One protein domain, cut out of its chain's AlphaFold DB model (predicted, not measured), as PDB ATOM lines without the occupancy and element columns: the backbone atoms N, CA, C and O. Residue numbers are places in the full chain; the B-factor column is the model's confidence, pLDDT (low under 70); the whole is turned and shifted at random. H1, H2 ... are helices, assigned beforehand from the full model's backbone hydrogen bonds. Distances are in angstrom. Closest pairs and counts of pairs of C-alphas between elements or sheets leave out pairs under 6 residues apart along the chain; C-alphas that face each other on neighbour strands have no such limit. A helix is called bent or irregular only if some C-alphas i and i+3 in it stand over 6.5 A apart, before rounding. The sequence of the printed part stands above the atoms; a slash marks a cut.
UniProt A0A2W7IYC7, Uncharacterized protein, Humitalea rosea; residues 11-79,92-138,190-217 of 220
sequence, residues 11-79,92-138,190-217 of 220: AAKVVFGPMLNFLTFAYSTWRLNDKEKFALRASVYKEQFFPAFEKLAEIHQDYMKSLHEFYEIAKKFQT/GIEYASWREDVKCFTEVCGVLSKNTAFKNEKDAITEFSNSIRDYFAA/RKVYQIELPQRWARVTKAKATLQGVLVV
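Overview. This is residues 11 to 79, 92 to 138 and 190 to 217 of the 220 residues of an uncharacterized protein of Humitalea rosea (UniProt A0A2W7IYC7). A rod-shaped, up-and-down bundle of helices, in which the contacts go round as a ring, from H1 to H2b, H5, H4, H3 and back to H1. The long bent helix H2 runs along most of the rod, its arm H2a folding back along H1 and its arm H2b reaching to the other end. The printed part has 144 residues with five named helices, in the order H1, H2, H3, H4, H5, and no named strand; the class is all helix. The whole is compact, with a radius of gyration of the C-alphas of 16.9 A, and spans 61 by 24 by 24 A.

Along the chain. H1, residues 11 to 29, begins with C-alpha 11 at (14.154, 12.623, 34.238) and is 28.1 A long; it is neither bent nor irregular, but only just: C-alphas 15 and 18 are 6.2 A apart. H2, residues 35 to 75, was assigned as one helix by its hydrogen bonds but is bent, with C-alphas 47 and 50 6.7 A apart. Its arms are H2a, residues 35 to 47, 18.8 A, and H2b, residues 50 to 75, 36.9 A, at a steep tilt of 39 degrees. H3, residues 96 to 115, is 28.9 A long, and H4, residues 119 to 138, 28.5 A. H5, residues 190 to 215, is 36.8 A long and ends with C-alpha 215 at (26.035, -6.355, 21.605); it is irregular, with C-alphas 194 and 197 7.3 A apart and a kink of 33 degrees near residue 197.

Arrangement. H1 and H2a form a helical hairpin, at a shallow tilt of 4 degrees, opposite ways; their closest C-alphas are those of Phe 22 and Tyr 45, 6.3 A. With residues 14 to 19 alone, H1 touches H2b, closest at the C-alphas of Val 15 and Ala 52, 4.6 A, at a tilt of 36 degrees, only just steep. H1 touches H3, the same way at 5 degrees, a shallow tilt; the closest C-alphas, of Ala 12 and Trp 98, are 6.3 A apart. H3 and H4 form a helical hairpin, closest at the C-alphas of Ser 113 and Lys 122, 4.7 A. H4 touches H5, opposite ways at a shallow tilt of 21 degrees, closest at the C-alphas of Phe 128 and Ala 207, 4.8 A. H5 touches H2b with residues 190 to 201 alone, closest at the C-alphas of Tyr 193 and Leu 67, 6.6 A. H3 and H5 are apart. Every O i to N i+4 pair is within hydrogen-bond range in H2a, H2b, H3 and H4; in H1 13 of 15 are, in H5 19 of 22.

Size, cuts and confidence. The two C-alphas farthest apart, of Asp 34 and Phe 77, are 61.4 A apart. Residues 80 to 91 and 139 to 189 are not printed; the gaps between C-alphas are 18.9 A and 12.0 A. The links H1 to H2 and H3 to H4 are tight. The mean pLDDT of the printed part is 84.9; residues 11 to 12, 30 to 35 and 92 to 98 are under 70.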
ATOM      1  N   ALA A  11      12.852  13.099  33.761       62.03
ATOM      2  CA  ALA A  11      14.154  12.623  34.238       62.03
ATOM      3  C   ALA A  11      14.454  11.170  33.825       62.03
ATOM      4  O   ALA A  11      15.571  10.856  33.422       62.03
ATOM      5  N   ALA A  12      13.455  10.289  33.871       66.94
ATOM      6  CA  ALA A  12      13.614   8.886  33.503       66.94
ATOM      7  C   ALA A  12      13.690   8.690  31.982       66.94
ATOM      8  O   ALA A  12      14.449   7.844  31.510       66.94
ATOM      9  N   LYS A  13      12.998   9.531  31.197       73.75
ATOM     10  CA  LYS A  13      13.106   9.574  29.729       73.75
ATOM     11  C   LYS A  13      14.540   9.810  29.259       73.75
ATOM     12  O   LYS A  13      14.940   9.277  28.231       73.75
ATOM     13  N   VAL A  14      15.315  10.573  30.028       81.88
ATOM     14  CA  VAL A  14      16.722  10.892  29.743       81.88
ATOM     15  C   VAL A  14      17.658   9.705  30.017       81.88
ATOM     16  O   VAL A  14      18.754   9.669  29.466       81.88
ATOM     17  N   VAL A  15      17.225   8.723  30.818       86.94
ATOM     18  CA  VAL A  15      17.980   7.493  31.105       86.94
ATOM     19  C   VAL A  15      17.469   6.332  30.251       86.94
ATOM     20  O   VAL A  15      18.190   5.810  29.406       86.94
ATOM     21  N   PHE A  16      16.206   5.936  30.409       89.31
ATOM     22  CA  PHE A  16      15.686   4.736  29.753       89.31
ATOM     23  C   PHE A  16      15.376   4.936  28.272       89.31
ATOM     24  O   PHE A  16      15.496   3.984  27.509       89.31
ATOM     25  N   GLY A  17      15.044   6.155  27.835       88.69
ATOM     26  CA  GLY A  17      14.801   6.446  26.419       88.69
ATOM     27  C   GLY A  17      16.017   6.121  25.539       88.69
ATOM     28  O   GLY A  17      15.911   5.262  24.666       88.69
ATOM     29  N   PRO A  18      17.194   6.730  25.782       92.75
ATOM     30  CA  PRO A  18      18.407   6.420  25.026       92.75
ATOM     31  C   PRO A  18      18.852   4.955  25.142       92.75
ATOM     32  O   PRO A  18      19.302   4.376  24.154       92.75
ATOM     33  N   MET A  19      18.688   4.325  26.315       94.25
ATOM     34  CA  MET A  19      18.989   2.896  26.473       94.25
ATOM     35  C   MET A  19      18.097   2.024  25.579       94.25
ATOM     36  O   MET A  19      18.603   1.136  24.894       94.25
ATOM     37  N   LEU A  20      16.786   2.287  25.548       92.00
ATOM     38  CA  LEU A  20      15.837   1.567  24.694       92.00
ATOM     39  C   LEU A  20      16.077   1.836  23.210       92.00
ATOM     40  O   LEU A  20      15.978   0.903  22.414       92.00
ATOM     41  N   ASN A  21      16.430   3.066  22.836       91.12
ATOM     42  CA  ASN A  21      16.785   3.404  21.459       91.12
ATOM     43  C   ASN A  21      17.982   2.574  20.991       91.12
ATOM     44  O   ASN A  21      17.908   1.939  19.938       91.12
ATOM     45  N   PHE A  22      19.039   2.494  21.806       92.69
ATOM     46  CA  PHE A  22      20.183   1.637  21.508       92.69
ATOM     47  C   PHE A  22      19.784   0.159  21.414       92.69
ATOM     48  O   PHE A  22      20.143  -0.499  20.443       92.69
ATOM     49  N   LEU A  23      19.036  -0.377  22.384       91.19
ATOM     50  CA  LEU A  23      18.642  -1.791  22.387       91.19
ATOM     51  C   LEU A  23      17.746  -2.152  21.192       91.19
ATOM     52  O   LEU A  23      17.902  -3.217  20.599       91.19
ATOM     53  N   THR A  24      16.852  -1.247  20.796       90.06
ATOM     54  CA  THR A  24      15.991  -1.398  19.615       90.06
ATOM     55  C   THR A  24      16.796  -1.297  18.317       90.06
ATOM     56  O   THR A  24      16.560  -2.051  17.375       90.06
ATOM     57  N   PHE A  25      17.782  -0.400  18.263       88.88
ATOM     58  CA  PHE A  25      18.714  -0.302  17.140       88.88
ATOM     59  C   PHE A  25      19.602  -1.551  17.018       88.88
ATOM     60  O   PHE A  25      19.794  -2.091  15.927       88.88
ATOM     61  N   ALA A  26      20.121  -2.053  18.138       84.75
ATOM     62  CA  ALA A  26      20.848  -3.313  18.169       84.75
ATOM     63  C   ALA A  26      19.950  -4.433  17.620       84.75
ATOM     64  O   ALA A  26      20.349  -5.103  16.671       84.75
ATOM     65  N   TYR A  27      18.700  -4.515  18.097       81.50
ATOM     66  CA  TYR A  27      17.685  -5.448  17.599       81.50
ATOM     67  C   TYR A  27      17.505  -5.408  16.077       81.50
ATOM     68  O   TYR A  27      17.600  -6.436  15.401       81.50
ATOM     69  N   SER A  28      17.263  -4.223  15.513       80.19
ATOM     70  CA  SER A  28      16.987  -4.077  14.079       80.19
ATOM     71  C   SER A  28      18.194  -4.413  13.200       80.19
ATOM     72  O   SER A  28      18.034  -4.792  12.038       80.19
ATOM     73  N   THR A  29      19.402  -4.342  13.760       75.75
ATOM     74  CA  THR A  29      20.650  -4.636  13.052       75.75
ATOM     75  C   THR A  29      21.161  -6.064  13.275       75.75
ATOM     76  O   THR A  29      22.191  -6.414  12.701       75.75
ATOM     77  N   TRP A  30      20.475  -6.917  14.053       68.50
ATOM     78  CA  TRP A  30      20.923  -8.288  14.387       68.50
ATOM     79  C   TRP A  30      20.899  -9.293  13.237       68.50
ATOM     80  O   TRP A  30      21.668 -10.248  13.250       68.50
ATOM     81  N   ARG A  31      20.070  -9.091  12.208       56.34
ATOM     82  CA  ARG A  31      19.984 -10.011  11.053       56.34
ATOM     83  C   ARG A  31      21.139  -9.869  10.058       56.34
ATOM     84  O   ARG A  31      21.117 -10.470   8.989       56.34
ATOM     85  N   LEU A  32      22.115  -9.029  10.373       54.25
ATOM     86  CA  LEU A  32      23.116  -8.562   9.438       54.25
ATOM     87  C   LEU A  32      24.516  -8.769  10.043       54.25
ATOM     88  O   LEU A  32      25.025  -7.904  10.749       54.25
ATOM     89  N   ASN A  33      25.112  -9.934   9.779       56.19
ATOM     90  CA  ASN A  33      26.439 -10.344  10.257       56.19
ATOM     91  C   ASN A  33      27.567  -9.601   9.523       56.19
ATOM     92  O   ASN A  33      28.150 -10.141   8.587       56.19
ATOM     93  N   ASP A  34      27.886  -8.375   9.937       66.50
ATOM     94  CA  ASP A  34      29.006  -7.631   9.353       66.50
ATOM     95  C   ASP A  34      29.845  -6.891  10.407       66.50
ATOM     96  O   ASP A  34      29.308  -6.332  11.368       66.50
ATOM     97  N   LYS A  35      31.169  -6.857  10.213       67.81
ATOM     98  CA  LYS A  35      32.128  -6.162  11.093       67.81
ATOM     99  C   LYS A  35      31.839  -4.662  11.165       67.81
ATOM    100  O   LYS A  35      31.933  -4.072  12.242       67.81
ATOM    101  N   GLU A  36      31.414  -4.061  10.056       70.50
ATOM    102  CA  GLU A  36      31.018  -2.645   9.996       70.50
ATOM    103  C   GLU A  36      29.815  -2.337  10.903       70.50
ATOM    104  O   GLU A  36      29.700  -1.246  11.462       70.50
ATOM    105  N   LYS A  37      28.941  -3.322  11.139       75.31
ATOM    106  CA  LYS A  37      27.746  -3.155  11.978       75.31
ATOM    107  C   LYS A  37      28.066  -3.256  13.461       75.31
ATOM    108  O   LYS A  37      27.459  -2.528  14.241       75.31
ATOM    109  N   PHE A  38      29.049  -4.066  13.856       77.44
ATOM    110  CA  PHE A  38      29.588  -4.016  15.220       77.44
ATOM    111  C   PHE A  38      30.255  -2.668  15.509       77.44
ATOM    112  O   PHE A  38      30.014  -2.091  16.567       77.44
ATOM    113  N   ALA A  39      31.006  -2.115  14.551       81.56
ATOM    114  CA  ALA A  39      31.572  -0.772  14.679       81.56
ATOM    115  C   ALA A  39      30.478   0.304  14.816       81.56
ATOM    116  O   ALA A  39      30.566   1.168  15.688       81.56
ATOM    117  N   LEU A  40      29.399   0.207  14.030       86.31
ATOM    118  CA  LEU A  40      28.258   1.118  14.136       86.31
ATOM    119  C   LEU A  40      27.515   0.971  15.475       86.31
ATOM    120  O   LEU A  40      27.244   1.973  16.133       86.31
ATOM    121  N   ARG A  41      27.240  -0.259  15.936       87.50
ATOM    122  CA  ARG A  41      26.674  -0.498  17.276       87.50
ATOM    123  C   ARG A  41      27.574   0.057  18.371       87.50
ATOM    124  O   ARG A  41      27.058   0.626  19.323       87.50
ATOM    125  N   ALA A  42      28.895  -0.044  18.227       87.88
ATOM    126  CA  ALA A  42      29.839   0.557  19.161       87.88
ATOM    127  C   ALA A  42      29.764   2.085  19.187       87.88
ATOM    128  O   ALA A  42      29.844   2.660  20.273       87.88
ATOM    129  N   SER A  43      29.567   2.736  18.037       89.56
ATOM    130  CA  SER A  43      29.342   4.187  17.979       89.56
ATOM    131  C   SER A  43      28.043   4.570  18.684       89.56
ATOM    132  O   SER A  43      28.065   5.321  19.656       89.56
ATOM    133  N   VAL A  44      26.920   3.953  18.296       90.75
ATOM    134  CA  VAL A  44      25.597   4.261  18.869       90.75
ATOM    135  C   VAL A  44      25.543   3.933  20.364       90.75
ATOM    136  O   VAL A  44      24.934   4.662  21.145       90.75
ATOM    137  N   TYR A  45      26.222   2.870  20.798       92.62
ATOM    138  CA  TYR A  45      26.375   2.541  22.213       92.62
ATOM    139  C   TYR A  45      27.047   3.677  22.990       92.62
ATOM    140  O   TYR A  45      26.549   4.076  24.043       92.62
ATOM    141  N   LYS A  46      28.165   4.202  22.474       93.00
ATOM    142  CA  LYS A  46      28.910   5.302  23.100       93.00
ATOM    143  C   LYS A  46      28.130   6.615  23.095       93.00
ATOM    144  O   LYS A  46      28.281   7.394  24.024       93.00
ATOM    145  N   GLU A  47      27.306   6.849  22.081       92.88
ATOM    146  CA  GLU A  47      26.531   8.086  21.933       92.88
ATOM    147  C   GLU A  47      25.232   8.085  22.748       92.88
ATOM    148  O   GLU A  47      24.826   9.125  23.261       92.88
ATOM    149  N   GLN A  48      24.562   6.934  22.867       91.75
ATOM    150  CA  GLN A  48      23.220   6.854  23.453       91.75
ATOM    151  C   GLN A  48      23.199   6.093  24.775       91.75
ATOM    152  O   GLN A  48      22.738   6.615  25.790       91.75
ATOM    153  N   PHE A  49      23.694   4.854  24.782       94.12
ATOM    154  CA  PHE A  49      23.560   3.975  25.943       94.12
ATOM    155  C   PHE A  49      24.508   4.372  27.074       94.12
ATOM    156  O   PHE A  49      24.093   4.456  28.228       94.12
ATOM    157  N   PHE A  50      25.784   4.597  26.755       94.19
ATOM    158  CA  PHE A  50      26.811   4.872  27.755       94.19
ATOM    159  C   PHE A  50      26.527   6.156  28.558       94.19
ATOM    160  O   PHE A  50      26.468   6.048  29.783       94.19
ATOM    161  N   PRO A  51      26.205   7.311  27.941       93.62
ATOM    162  CA  PRO A  51      25.900   8.530  28.693       93.62
ATOM    163  C   PRO A  51      24.625   8.399  29.536       93.62
ATOM    164  O   PRO A  51      24.522   8.953  30.628       93.62
ATOM    165  N   ALA A  52      23.632   7.639  29.060       92.12
ATOM    166  CA  ALA A  52      22.439   7.346  29.846       92.12
ATOM    167  C   ALA A  52      22.747   6.462  31.065       92.12
ATOM    168  O   ALA A  52      22.172   6.662  32.136       92.12
ATOM    169  N   PHE A  53      23.663   5.503  30.921       94.06
ATOM    170  CA  PHE A  53      24.130   4.684  32.035       94.06
ATOM    171  C   PHE A  53      24.945   5.497  33.049       94.06
ATOM    172  O   PHE A  53      24.770   5.298  34.247       94.06
ATOM    173  N   GLU A  54      25.780   6.438  32.601       93.12
ATOM    174  CA  GLU A  54      26.499   7.356  33.497       93.12
ATOM    175  C   GLU A  54      25.530   8.186  34.345       93.12
ATOM    176  O   GLU A  54      25.677   8.230  35.563       93.12
ATOM    177  N   LYS A  55      24.456   8.715  33.750       89.19
ATOM    178  CA  LYS A  55      23.397   9.403  34.509       89.19
ATOM    179  C   LYS A  55      22.718   8.502  35.540       89.19
ATOM    180  O   LYS A  55      22.398   8.943  36.639       89.19
ATOM    181  N   LEU A  56      22.488   7.230  35.209       88.44
ATOM    182  CA  LEU A  56      21.967   6.270  36.183       88.44
ATOM    183  C   LEU A  56      22.961   6.043  37.339       88.44
ATOM    184  O   LEU A  56      22.539   5.906  38.488       88.44
ATOM    185  N   ALA A  57      24.265   6.031  37.051       90.75
ATOM    186  CA  ALA A  57      25.315   5.913  38.058       90.75
ATOM    187  C   ALA A  57      25.410   7.154  38.960       90.75
ATOM    188  O   ALA A  57      25.578   7.007  40.168       90.75
ATOM    189  N   GLU A  58      25.235   8.357  38.409       88.06
ATOM    190  CA  GLU A  58      25.125   9.601  39.184       88.06
ATOM    191  C   GLU A  58      23.933   9.543  40.148       88.06
ATOM    192  O   GLU A  58      24.091   9.772  41.344       88.06
ATOM    193  N   ILE A  59      22.757   9.125  39.661       83.12
ATOM    194  CA  ILE A  59      21.563   8.938  40.503       83.12
ATOM    195  C   ILE A  59      21.839   7.935  41.629       83.12
ATOM    196  O   ILE A  59      21.432   8.153  42.770       83.12
ATOM    197  N   HIS A  60      22.528   6.832  41.323       86.88
ATOM    198  CA  HIS A  60      22.937   5.863  42.334       86.88
ATOM    199  C   HIS A  60      23.835   6.493  43.410       86.88
ATOM    200  O   HIS A  60      23.584   6.299  44.600       86.88
ATOM    201  N   GLN A  61      24.847   7.269  43.013       87.75
ATOM    202  CA  GLN A  61      25.758   7.942  43.941       87.75
ATOM    203  C   GLN A  61      25.040   8.978  44.813       87.75
ATOM    204  O   GLN A  61      25.205   8.965  46.035       87.75
ATOM    205  N   ASP A  62      24.200   9.822  44.213       83.12
ATOM    206  CA  ASP A  62      23.397  10.821  44.925       83.12
ATOM    207  C   ASP A  62      22.462  10.170  45.944       83.12
ATOM    208  O   ASP A  62      22.300  10.657  47.072       83.12
ATOM    209  N   TYR A  63      21.869   9.037  45.565       80.25
ATOM    210  CA  TYR A  63      20.997   8.295  46.454       80.25
ATOM    211  C   TYR A  63      21.768   7.654  47.610       80.25
ATOM    212  O   TYR A  63      21.369   7.818  48.763       80.25
ATOM    213  N   MET A  64      22.902   7.003  47.336       86.44
ATOM    214  CA  MET A  64      23.773   6.431  48.369       86.44
ATOM    215  C   MET A  64      24.276   7.494  49.348       86.44
ATOM    216  O   MET A  64      24.278   7.255  50.555       86.44
ATOM    217  N   LYS A  65      24.645   8.680  48.852       86.62
ATOM    218  CA  LYS A  65      25.058   9.814  49.685       86.62
ATOM    219  C   LYS A  65      23.919  10.298  50.581       86.62
ATOM    220  O   LYS A  65      24.101  10.403  51.789       86.62
ATOM    221  N   SER A  66      22.739  10.531  50.008       83.00
ATOM    222  CA  SER A  66      21.563  10.983  50.763       83.00
ATOM    223  C   SER A  66      21.139   9.957  51.819       83.00
ATOM    224  O   SER A  66      20.804  10.315  52.945       83.00
ATOM    225  N   LEU A  67      21.183   8.670  51.467       83.12
ATOM    226  CA  LEU A  67      20.869   7.564  52.364       83.12
ATOM    227  C   LEU A  67      21.887   7.458  53.506       83.12
ATOM    228  O   LEU A  67      21.491   7.270  54.653       83.12
ATOM    229  N   HIS A  68      23.180   7.617  53.207       88.62
ATOM    230  CA  HIS A  68      24.239   7.645  54.211       88.62
ATOM    231  C   HIS A  68      24.067   8.814  55.185       88.62
ATOM    232  O   HIS A  68      24.048   8.598  56.395       88.62
ATOM    233  N   GLU A  69      23.896  10.034  54.667       88.50
ATOM    234  CA  GLU A  69      23.679  11.238  55.475       88.50
ATOM    235  C   GLU A  69      22.463  11.071  56.395       88.50
ATOM    236  O   GLU A  69      22.538  11.350  57.593       88.50
ATOM    237  N   PHE A  70      21.354  10.553  55.858       86.44
ATOM    238  CA  PHE A  70      20.149  10.295  56.639       86.44
ATOM    239  C   PHE A  70      20.380   9.230  57.717       86.44
ATOM    240  O   PHE A  70      19.994   9.429  58.867       86.44
ATOM    241  N   TYR A  71      21.055   8.130  57.372       88.12
ATOM    242  CA  TYR A  71      21.383   7.056  58.307       88.12
ATOM    243  C   TYR A  71      22.274   7.530  59.465       88.12
ATOM    244  O   TYR A  71      22.000   7.195  60.616       88.12
ATOM    245  N   GLU A  72      23.303   8.339  59.197       90.19
ATOM    246  CA  GLU A  72      24.213   8.843  60.236       90.19
ATOM    247  C   GLU A  72      23.531   9.810  61.211       90.19
ATOM    248  O   GLU A  72      23.822   9.789  62.411       90.19
ATOM    249  N   ILE A  73      22.602  10.637  60.723       89.44
ATOM    250  CA  ILE A  73      21.777  11.504  61.574       89.44
ATOM    251  C   ILE A  73      20.808  10.658  62.408       89.44
ATOM    252  O   ILE A  73      20.707  10.836  63.624       89.44
ATOM    253  N   ALA A  74      20.136   9.703  61.767       86.31
ATOM    254  CA  ALA A  74      19.146   8.853  62.411       86.31
ATOM    255  C   ALA A  74      19.758   7.959  63.501       86.31
ATOM    256  O   ALA A  74      19.203   7.833  64.589       86.31
ATOM    257  N   LYS A  75      20.969   7.437  63.274       88.31
ATOM    258  CA  LYS A  75      21.742   6.662  64.257       88.31
ATOM    259  C   LYS A  75      22.062   7.445  65.536       88.31
ATOM    260  O   LYS A  75      22.271   6.841  66.584       88.31
ATOM    261  N   LYS A  76      22.115   8.776  65.457       89.88
ATOM    262  CA  LYS A  76      22.345   9.672  66.600       89.88
ATOM    263  C   LYS A  76      21.043  10.183  67.222       89.88
ATOM    264  O   LYS A  76      21.117  11.030  68.107       89.88
ATOM    265  N   PHE A  77      19.882   9.729  66.740       86.06
ATOM    266  CA  PHE A  77      18.564  10.261  67.104       86.06
ATOM    267  C   PHE A  77      18.476  11.788  66.937       86.06
ATOM    268  O   PHE A  77      17.780  12.485  67.669       86.06
ATOM    269  N   GLN A  78      19.214  12.327  65.963       87.25
ATOM    270  CA  GLN A  78      19.190  13.748  65.637       87.25
ATOM    271  C   GLN A  78      18.057  14.034  64.653       87.25
ATOM    272  O   GLN A  78      17.696  13.186  63.838       87.25
ATOM    273  N   THR A  79      17.492  15.239  64.712       85.00
ATOM    274  CA  THR A  79      16.442  15.654  63.774       85.00
ATOM    275  C   THR A  79      17.076  15.991  62.421       85.00
ATOM    276  O   THR A  79      17.860  16.941  62.351       85.00
ATOM    277  N   GLY A  92      14.497   7.645  46.745       56.00
ATOM    278  CA  GLY A  92      14.552   6.374  47.451       56.00
ATOM    279  C   GLY A  92      13.271   5.623  47.691       56.00
ATOM    280  O   GLY A  92      13.376   4.480  48.106       56.00
ATOM    281  N   ILE A  93      12.093   6.235  47.549       52.19
ATOM    282  CA  ILE A  93      10.857   5.600  48.043       52.19
ATOM    283  C   ILE A  93       9.648   5.892  47.152       52.19
ATOM    284  O   ILE A  93       8.810   5.010  46.951       52.19
ATOM    285  N   GLU A  94       9.540   7.091  46.575       53.34
ATOM    286  CA  GLU A  94       8.210   7.594  46.204       53.34
ATOM    287  C   GLU A  94       8.037   8.047  44.757       53.34
ATOM    288  O   GLU A  94       6.920   8.363  44.353       53.34
ATOM    289  N   TYR A  95       9.078   8.040  43.920       56.88
ATOM    290  CA  TYR A  95       8.847   8.409  42.526       56.88
ATOM    291  C   TYR A  95       8.132   7.293  41.760       56.88
ATOM    292  O   TYR A  95       8.733   6.364  41.221       56.88
ATOM    293  N   ALA A  96       6.812   7.443  41.685       50.19
ATOM    294  CA  ALA A  96       5.923   6.647  40.856       50.19
ATOM    295  C   ALA A  96       6.353   6.645  39.382       50.19
ATOM    296  O   ALA A  96       6.197   5.617  38.730       50.19
ATOM    297  N   SER A  97       6.946   7.742  38.882       55.09
ATOM    298  CA  SER A  97       7.439   7.789  37.503       55.09
ATOM    299  C   SER A  97       8.494   6.709  37.280       55.09
ATOM    300  O   SER A  97       8.263   5.833  36.464       55.09
ATOM    301  N   TRP A  98       9.548   6.640  38.105       67.81
ATOM    302  CA  TRP A  98      10.579   5.604  37.984       67.81
ATOM    303  C   TRP A  98       9.999   4.189  38.051       67.81
ATOM    304  O   TRP A  98      10.484   3.310  37.350       67.81
ATOM    305  N   ARG A  99       8.938   3.951  38.833       71.75
ATOM    306  CA  ARG A  99       8.271   2.637  38.875       71.75
ATOM    307  C   ARG A  99       7.600   2.292  37.546       71.75
ATOM    308  O   ARG A  99       7.707   1.155  37.100       71.75
ATOM    309  N   GLU A 100       6.909   3.246  36.932       73.81
ATOM    310  CA  GLU A 100       6.244   3.039  35.643       73.81
ATOM    311  C   GLU A 100       7.241   3.009  34.479       73.81
ATOM    312  O   GLU A 100       7.148   2.164  33.596       73.81
ATOM    313  N   ASP A 101       8.271   3.846  34.539       77.56
ATOM    314  CA  ASP A 101       9.359   3.902  33.568       77.56
ATOM    315  C   ASP A 101      10.187   2.606  33.587       77.56
ATOM    316  O   ASP A 101      10.487   2.047  32.534       77.56
ATOM    317  N   VAL A 102      10.510   2.078  34.775       83.12
ATOM    318  CA  VAL A 102      11.185   0.779  34.933       83.12
ATOM    319  C   VAL A 102      10.292  -0.352  34.440       83.12
ATOM    320  O   VAL A 102      10.792  -1.246  33.762       83.12
ATOM    321  N   LYS A 103       8.980  -0.326  34.715       82.50
ATOM    322  CA  LYS A 103       8.051  -1.312  34.139       82.50
ATOM    323  C   LYS A 103       8.073  -1.262  32.618       82.50
ATOM    324  O   LYS A 103       8.364  -2.286  32.008       82.50
ATOM    325  N   CYS A 104       7.869  -0.089  32.022       83.94
ATOM    326  CA  CYS A 104       7.899   0.096  30.573       83.94
ATOM    327  C   CYS A 104       9.234  -0.382  29.980       83.94
ATOM    328  O   CYS A 104       9.255  -1.184  29.048       83.94
ATOM    329  N   PHE A 105      10.357   0.016  30.584       89.00
ATOM    330  CA  PHE A 105      11.686  -0.453  30.208       89.00
ATOM    331  C   PHE A 105      11.783  -1.985  30.240       89.00
ATOM    332  O   PHE A 105      12.245  -2.596  29.273       89.00
ATOM    333  N   THR A 106      11.309  -2.621  31.318       89.00
ATOM    334  CA  THR A 106      11.354  -4.083  31.465       89.00
ATOM    335  C   THR A 106      10.442  -4.810  30.481       89.00
ATOM    336  O   THR A 106      10.833  -5.851  29.953       89.00
ATOM    337  N   GLU A 107       9.264  -4.258  30.188       88.88
ATOM    338  CA  GLU A 107       8.313  -4.800  29.218       88.88
ATOM    339  C   GLU A 107       8.881  -4.743  27.803       88.88
ATOM    340  O   GLU A 107       8.910  -5.765  27.114       88.88
ATOM    341  N   VAL A 108       9.414  -3.587  27.392       89.25
ATOM    342  CA  VAL A 108      10.041  -3.422  26.074       89.25
ATOM    343  C   VAL A 108      11.261  -4.334  25.948       89.25
ATOM    344  O   VAL A 108      11.378  -5.051  24.955       89.25
ATOM    345  N   CYS A 109      12.126  -4.409  26.965       90.88
ATOM    346  CA  CYS A 109      13.245  -5.356  26.968       90.88
ATOM    347  C   CYS A 109      12.773  -6.815  26.877       90.88
ATOM    348  O   CYS A 109      13.414  -7.618  26.201       90.88
ATOM    349  N   GLY A 110      11.648  -7.165  27.509       89.06
ATOM    350  CA  GLY A 110      11.034  -8.489  27.406       89.06
ATOM    351  C   GLY A 110      10.480  -8.796  26.013       89.06
ATOM    352  O   GLY A 110      10.559  -9.935  25.554       89.06
ATOM    353  N   VAL A 111       9.945  -7.795  25.308       89.19
ATOM    354  CA  VAL A 111       9.556  -7.928  23.895       89.19
ATOM    355  C   VAL A 111      10.795  -8.114  23.024       89.19
ATOM    356  O   VAL A 111      10.823  -9.036  22.210       89.19
ATOM    357  N   LEU A 112      11.832  -7.295  23.211       87.69
ATOM    358  CA  LEU A 112      13.080  -7.411  22.456       87.69
ATOM    359  C   LEU A 112      13.708  -8.797  22.651       87.69
ATOM    360  O   LEU A 112      13.970  -9.477  21.665       87.69
ATOM    361  N   SER A 113      13.844  -9.261  23.899       87.56
ATOM    362  CA  SER A 113      14.491 -10.539  24.226       87.56
ATOM    363  C   SER A 113      13.718 -11.766  23.730       87.56
ATOM    364  O   SER A 113      14.328 -12.755  23.323       87.56
ATOM    365  N   LYS A 114      12.376 -11.723  23.714       88.00
ATOM    366  CA  LYS A 114      11.542 -12.786  23.119       88.00
ATOM    367  C   LYS A 114      11.744 -12.915  21.612       88.00
ATOM    368  O   LYS A 114      11.615 -14.016  21.085       88.00
ATOM    369  N   ASN A 115      12.042 -11.806  20.940       84.12
ATOM    370  CA  ASN A 115      12.242 -11.761  19.496       84.12
ATOM    371  C   ASN A 115      13.725 -11.899  19.088       84.12
ATOM    372  O   ASN A 115      14.022 -12.036  17.901       84.12
ATOM    373  N   THR A 116      14.661 -11.885  20.044       81.69
ATOM    374  CA  THR A 116      16.083 -12.169  19.810       81.69
ATOM    375  C   THR A 116      16.295 -13.651  19.486       81.69
ATOM    376  O   THR A 116      15.969 -14.523  20.293       81.69
ATOM    377  N   ALA A 117      16.898 -13.951  18.333       79.06
ATOM    378  CA  ALA A 117      17.218 -15.326  17.933       79.06
ATOM    379  C   ALA A 117      18.460 -15.900  18.650       79.06
ATOM    380  O   ALA A 117      18.549 -17.108  18.863       79.06
ATOM    381  N   PHE A 118      19.414 -15.047  19.039       82.75
ATOM    382  CA  PHE A 118      20.666 -15.454  19.677       82.75
ATOM    383  C   PHE A 118      20.530 -15.544  21.200       82.75
ATOM    384  O   PHE A 118      20.163 -14.582  21.876       82.75
ATOM    385  N   LYS A 119      20.854 -16.717  21.756       87.62
ATOM    386  CA  LYS A 119      20.672 -17.009  23.185       87.62
ATOM    387  C   LYS A 119      21.494 -16.087  24.095       87.62
ATOM    388  O   LYS A 119      20.962 -15.568  25.065       87.62
ATOM    389  N   ASN A 120      22.764 -15.855  23.775       88.25
ATOM    390  CA  ASN A 120      23.662 -15.001  24.561       88.25
ATOM    391  C   ASN A 120      23.179 -13.541  24.644       88.25
ATOM    392  O   ASN A 120      23.202 -12.948  25.719       88.25
ATOM    393  N   GLU A 121      22.712 -12.971  23.531       87.31
ATOM    394  CA  GLU A 121      22.157 -11.614  23.497       87.31
ATOM    395  C   GLU A 121      20.838 -11.534  24.274       87.31
ATOM    396  O   GLU A 121      20.650 -10.635  25.096       87.31
ATOM    397  N   LYS A 122      19.949 -12.515  24.069       90.50
ATOM    398  CA  LYS A 122      18.693 -12.648  24.814       90.50
ATOM    399  C   LYS A 122      18.933 -12.681  26.322       90.50
ATOM    400  O   LYS A 122      18.265 -11.956  27.068       90.50
ATOM    401  N   ASP A 123      19.866 -13.520  26.760       93.31
ATOM    402  CA  ASP A 123      20.198 -13.704  28.169       93.31
ATOM    403  C   ASP A 123      20.791 -12.408  28.746       93.31
ATOM    404  O   ASP A 123      20.391 -11.983  29.828       93.31
ATOM    405  N   ALA A 124      21.650 -11.706  27.998       93.38
ATOM    406  CA  ALA A 124      22.235 -10.441  28.438       93.38
ATOM    407  C   ALA A 124      21.211  -9.298  28.564       93.38
ATOM    408  O   ALA A 124      21.238  -8.562  29.551       93.38
ATOM    409  N   ILE A 125      20.290  -9.151  27.602       92.88
ATOM    410  CA  ILE A 125      19.213  -8.143  27.669       92.88
ATOM    411  C   ILE A 125      18.292  -8.435  28.852       92.88
ATOM    412  O   ILE A 125      17.925  -7.526  29.600       92.88
ATOM    413  N   THR A 126      17.939  -9.707  29.039       94.56
ATOM    414  CA  THR A 126      17.072 -10.147  30.136       94.56
ATOM    415  C   THR A 126      17.731  -9.893  31.490       94.56
ATOM    416  O   THR A 126      17.099  -9.322  32.377       94.56
ATOM    417  N   GLU A 127      19.006 -10.250  31.640       96.56
ATOM    418  CA  GLU A 127      19.757 -10.051  32.880       96.56
ATOM    419  C   GLU A 127      19.938  -8.567  33.214       96.56
ATOM    420  O   GLU A 127      19.757  -8.166  34.365       96.56
ATOM    421  N   PHE A 128      20.240  -7.726  32.218       96.50
ATOM    422  CA  PHE A 128      20.351  -6.283  32.426       96.50
ATOM    423  C   PHE A 128      19.012  -5.671  32.849       96.50
ATOM    424  O   PHE A 128      18.951  -4.960  33.852       96.50
ATOM    425  N   SER A 129      17.931  -6.010  32.145       94.31
ATOM    426  CA  SER A 129      16.571  -5.571  32.477       94.31
ATOM    427  C   SER A 129      16.157  -5.972  33.898       94.31
ATOM    428  O   SER A 129      15.723  -5.129  34.690       94.31
ATOM    429  N   ASN A 130      16.369  -7.240  34.265       93.75
ATOM    430  CA  ASN A 130      16.068  -7.742  35.604       93.75
ATOM    431  C   ASN A 130      16.924  -7.062  36.675       93.75
ATOM    432  O   ASN A 130      16.393  -6.684  37.714       93.75
ATOM    433  N   SER A 131      18.215  -6.841  36.414       94.31
ATOM    434  CA  SER A 131      19.109  -6.160  37.357       94.31
ATOM    435  C   SER A 131      18.667  -4.723  37.638       94.31
ATOM    436  O   SER A 131      18.708  -4.289  38.787       94.31
ATOM    437  N   ILE A 132      18.211  -3.989  36.616       91.44
ATOM    438  CA  ILE A 132      17.652  -2.638  36.776       91.44
ATOM    439  C   ILE A 132      16.381  -2.679  37.626       91.44
ATOM    440  O   ILE A 132      16.262  -1.927  38.594       91.44
ATOM    441  N   ARG A 133      15.448  -3.584  37.308       88.00
ATOM    442  CA  ARG A 133      14.215  -3.754  38.090       88.00
ATOM    443  C   ARG A 133      14.516  -4.080  39.549       88.00
ATOM    444  O   ARG A 133      13.943  -3.471  40.448       88.00
ATOM    445  N   ASP A 134      15.424  -5.019  39.776       86.94
ATOM    446  CA  ASP A 134      15.813  -5.450  41.110       86.94
ATOM    447  C   ASP A 134      16.505  -4.311  41.866       86.94
ATOM    448  O   ASP A 134      16.210  -4.106  43.040       86.94
ATOM    449  N   TYR A 135      17.366  -3.518  41.222       87.75
ATOM    450  CA  TYR A 135      17.968  -2.328  41.830       87.75
ATOM    451  C   TYR A 135      16.905  -1.366  42.381       87.75
ATOM    452  O   TYR A 135      16.927  -1.045  43.570       87.75
ATOM    453  N   PHE A 136      15.912  -1.000  41.568       81.12
ATOM    454  CA  PHE A 136      14.819  -0.119  41.997       81.12
ATOM    455  C   PHE A 136      13.827  -0.784  42.967       81.12
ATOM    456  O   PHE A 136      13.037  -0.105  43.620       81.12
ATOM    457  N   ALA A 137      13.876  -2.108  43.127       76.75
ATOM    458  CA  ALA A 137      13.140  -2.788  44.186       76.75
ATOM    459  C   ALA A 137      13.821  -2.675  45.567       76.75
ATOM    460  O   ALA A 137      13.136  -2.866  46.564       76.75
ATOM    461  N   ALA A 138      15.127  -2.372  45.672       74.12
ATOM    462  CA  ALA A 138      15.773  -2.091  46.973       74.12
ATOM    463  C   ALA A 138      15.359  -0.719  47.515       74.12
ATOM    464  O   ALA A 138      15.262  -0.502  48.723       74.12
ATOM    465  N   ARG A 190      19.847   0.718  57.410       85.00
ATOM    466  CA  ARG A 190      21.053  -0.106  57.538       85.00
ATOM    467  C   ARG A 190      21.122  -1.162  56.437       85.00
ATOM    468  O   ARG A 190      22.137  -1.261  55.752       85.00
ATOM    469  N   LYS A 191      20.055  -1.944  56.263       84.75
ATOM    470  CA  LYS A 191      19.988  -3.050  55.301       84.75
ATOM    471  C   LYS A 191      20.161  -2.550  53.868       84.75
ATOM    472  O   LYS A 191      20.959  -3.099  53.110       84.75
ATOM    473  N   VAL A 192      19.448  -1.490  53.505       83.62
ATOM    474  CA  VAL A 192      19.466  -0.932  52.153       83.62
ATOM    475  C   VAL A 192      20.797  -0.255  51.847       83.62
ATOM    476  O   VAL A 192      21.366  -0.514  50.788       83.62
ATOM    477  N   TYR A 193      21.332   0.537  52.780       85.62
ATOM    478  CA  TYR A 193      22.600   1.245  52.603       85.62
ATOM    479  C   TYR A 193      23.804   0.302  52.572       85.62
ATOM    480  O   TYR A 193      24.619   0.364  51.657       85.62
ATOM    481  N   GLN A 194      23.930  -0.570  53.572       86.75
ATOM    482  CA  GLN A 194      25.155  -1.350  53.769       86.75
ATOM    483  C   GLN A 194      25.199  -2.614  52.909       86.75
ATOM    484  O   GLN A 194      26.284  -3.134  52.655       86.75
ATOM    485  N   ILE A 195      24.040  -3.132  52.488       86.88
ATOM    486  CA  ILE A 195      23.946  -4.460  51.873       86.88
ATOM    487  C   ILE A 195      23.237  -4.390  50.524       86.88
ATOM    488  O   ILE A 195      23.851  -4.689  49.500       86.88
ATOM    489  N   GLU A 196      21.957  -4.013  50.488       87.31
ATOM    490  CA  GLU A 196      21.148  -4.254  49.289       87.31
ATOM    491  C   GLU A 196      21.544  -3.377  48.101       87.31
ATOM    492  O   GLU A 196      21.763  -3.913  47.015       87.31
ATOM    493  N   LEU A 197      21.664  -2.056  48.271       86.56
ATOM    494  CA  LEU A 197      21.995  -1.171  47.149       86.56
ATOM    495  C   LEU A 197      23.376  -1.446  46.558       86.56
ATOM    496  O   LEU A 197      23.440  -1.597  45.335       86.56
ATOM    497  N   PRO A 198      24.459  -1.586  47.353       91.75
ATOM    498  CA  PRO A 198      25.764  -1.940  46.805       91.75
ATOM    499  C   PRO A 198      25.730  -3.252  46.014       91.75
ATOM    500  O   PRO A 198      26.250  -3.326  44.900       91.75
ATOM    501  N   GLN A 199      25.071  -4.287  46.547       93.56
ATOM    502  CA  GLN A 199      24.994  -5.590  45.887       93.56
ATOM    503  C   GLN A 199      24.178  -5.543  44.593       93.56
ATOM    504  O   GLN A 199      24.600  -6.100  43.576       93.56
ATOM    505  N   ARG A 200      23.014  -4.884  44.601       92.50
ATOM    506  CA  ARG A 200      22.164  -4.780  43.407       92.50
ATOM    507  C   ARG A 200      22.805  -3.887  42.344       92.50
ATOM    508  O   ARG A 200      22.758  -4.231  41.165       92.50
ATOM    509  N   TRP A 201      23.496  -2.819  42.737       94.81
ATOM    510  CA  TRP A 201      24.268  -1.989  41.809       94.81
ATOM    511  C   TRP A 201      25.447  -2.742  41.175       94.81
ATOM    512  O   TRP A 201      25.688  -2.634  39.968       94.81
ATOM    513  N   ALA A 202      26.147  -3.578  41.949       96.50
ATOM    514  CA  ALA A 202      27.189  -4.450  41.411       96.50
ATOM    515  C   ALA A 202      26.633  -5.413  40.345       96.50
ATOM    516  O   ALA A 202      27.278  -5.629  39.315       96.50
ATOM    517  N   ARG A 203      25.413  -5.940  40.537       96.50
ATOM    518  CA  ARG A 203      24.718  -6.752  39.520       96.50
ATOM    519  C   ARG A 203      24.392  -5.947  38.266       96.50
ATOM    520  O   ARG A 203      24.725  -6.403  37.178       96.50
ATOM    521  N   VAL A 204      23.846  -4.734  38.407       96.12
ATOM    522  CA  VAL A 204      23.589  -3.820  37.274       96.12
ATOM    523  C   VAL A 204      24.866  -3.567  36.469       96.12
ATOM    524  O   VAL A 204      24.870  -3.708  35.247       96.12
ATOM    525  N   THR A 205      25.969  -3.257  37.150       97.00
ATOM    526  CA  THR A 205      27.262  -2.972  36.512       97.00
ATOM    527  C   THR A 205      27.812  -4.196  35.776       97.00
ATOM    528  O   THR A 205      28.264  -4.087  34.634       97.00
ATOM    529  N   LYS A 206      27.717  -5.382  36.391       97.44
ATOM    530  CA  LYS A 206      28.112  -6.648  35.763       97.44
ATOM    531  C   LYS A 206      27.248  -6.963  34.539       97.44
ATOM    532  O   LYS A 206      27.787  -7.285  33.485       97.44
ATOM    533  N   ALA A 207      25.929  -6.830  34.654       97.00
ATOM    534  CA  ALA A 207      24.997  -7.083  33.561       97.00
ATOM    535  C   ALA A 207      25.222  -6.117  32.388       97.00
ATOM    536  O   ALA A 207      25.229  -6.545  31.235       97.00
ATOM    537  N   LYS A 208      25.512  -4.839  32.669       96.25
ATOM    538  CA  LYS A 208      25.916  -3.846  31.662       96.25
ATOM    539  C   LYS A 208      27.192  -4.261  30.925       96.25
ATOM    540  O   LYS A 208      27.260  -4.111  29.707       96.25
ATOM    541  N   ALA A 209      28.196  -4.777  31.636       95.00
ATOM    542  CA  ALA A 209      29.437  -5.247  31.020       95.00
ATOM    543  C   ALA A 209      29.196  -6.463  30.109       95.00
ATOM    544  O   ALA A 209      29.685  -6.484  28.982       95.00
ATOM    545  N   THR A 210      28.382  -7.429  30.551       94.56
ATOM    546  CA  THR A 210      27.968  -8.576  29.724       94.56
ATOM    547  C   THR A 210      27.214  -8.121  28.475       94.56
ATOM    548  O   THR A 210      27.537  -8.551  27.370       94.56
ATOM    549  N   LEU A 211      26.246  -7.214  28.633       92.75
ATOM    550  CA  LEU A 211      25.460  -6.647  27.538       92.75
ATOM    551  C   LEU A 211      26.347  -5.942  26.504       92.75
ATOM    552  O   LEU A 211      26.194  -6.159  25.304       92.75
ATOM    553  N   GLN A 212      27.306  -5.137  26.964       92.25
ATOM    554  CA  GLN A 212      28.303  -4.503  26.102       92.25
ATOM    555  C   GLN A 212      29.138  -5.555  25.355       92.25
ATOM    556  O   GLN A 212      29.338  -5.433  24.149       92.25
ATOM    557  N   GLY A 213      29.588  -6.603  26.049       89.75
ATOM    558  CA  GLY A 213      30.372  -7.683  25.453       89.75
ATOM    559  C   GLY A 213      29.648  -8.404  24.318       89.75
ATOM    560  O   GLY A 213      30.267  -8.694  23.307       89.75
ATOM    561  N   VAL A 214      28.343  -8.650  24.442       87.94
ATOM    562  CA  VAL A 214      27.598  -9.386  23.403       87.94
ATOM    563  C   VAL A 214      27.041  -8.492  22.294       87.94
ATOM    564  O   VAL A 214      26.940  -8.938  21.158       87.94
ATOM    565  N   LEU A 215      26.676  -7.238  22.591       84.44
ATOM    566  CA  LEU A 215      26.035  -6.355  21.605       84.44
ATOM    567  C   LEU A 215      27.015  -5.462  20.842       84.44
ATOM    568  O   LEU A 215      26.663  -4.953  19.774       84.44
ATOM    569  N   VAL A 216      28.205  -5.232  21.398       83.94
ATOM    570  CA  VAL A 216      29.150  -4.218  20.909       83.94
ATOM    571  C   VAL A 216      30.498  -4.815  20.517       83.94
ATOM    572  O   VAL A 216      31.152  -4.294  19.615       83.94
ATOM    573  N   VAL A 217      30.918  -5.907  21.158       75.31
ATOM    574  CA  VAL A 217      32.153  -6.612  20.797       75.31
ATOM    575  C   VAL A 217      31.789  -7.765  19.855       75.31
ATOM    576  O   VAL A 217      30.859  -8.511  20.156       75.31
TER     577      VAL A 217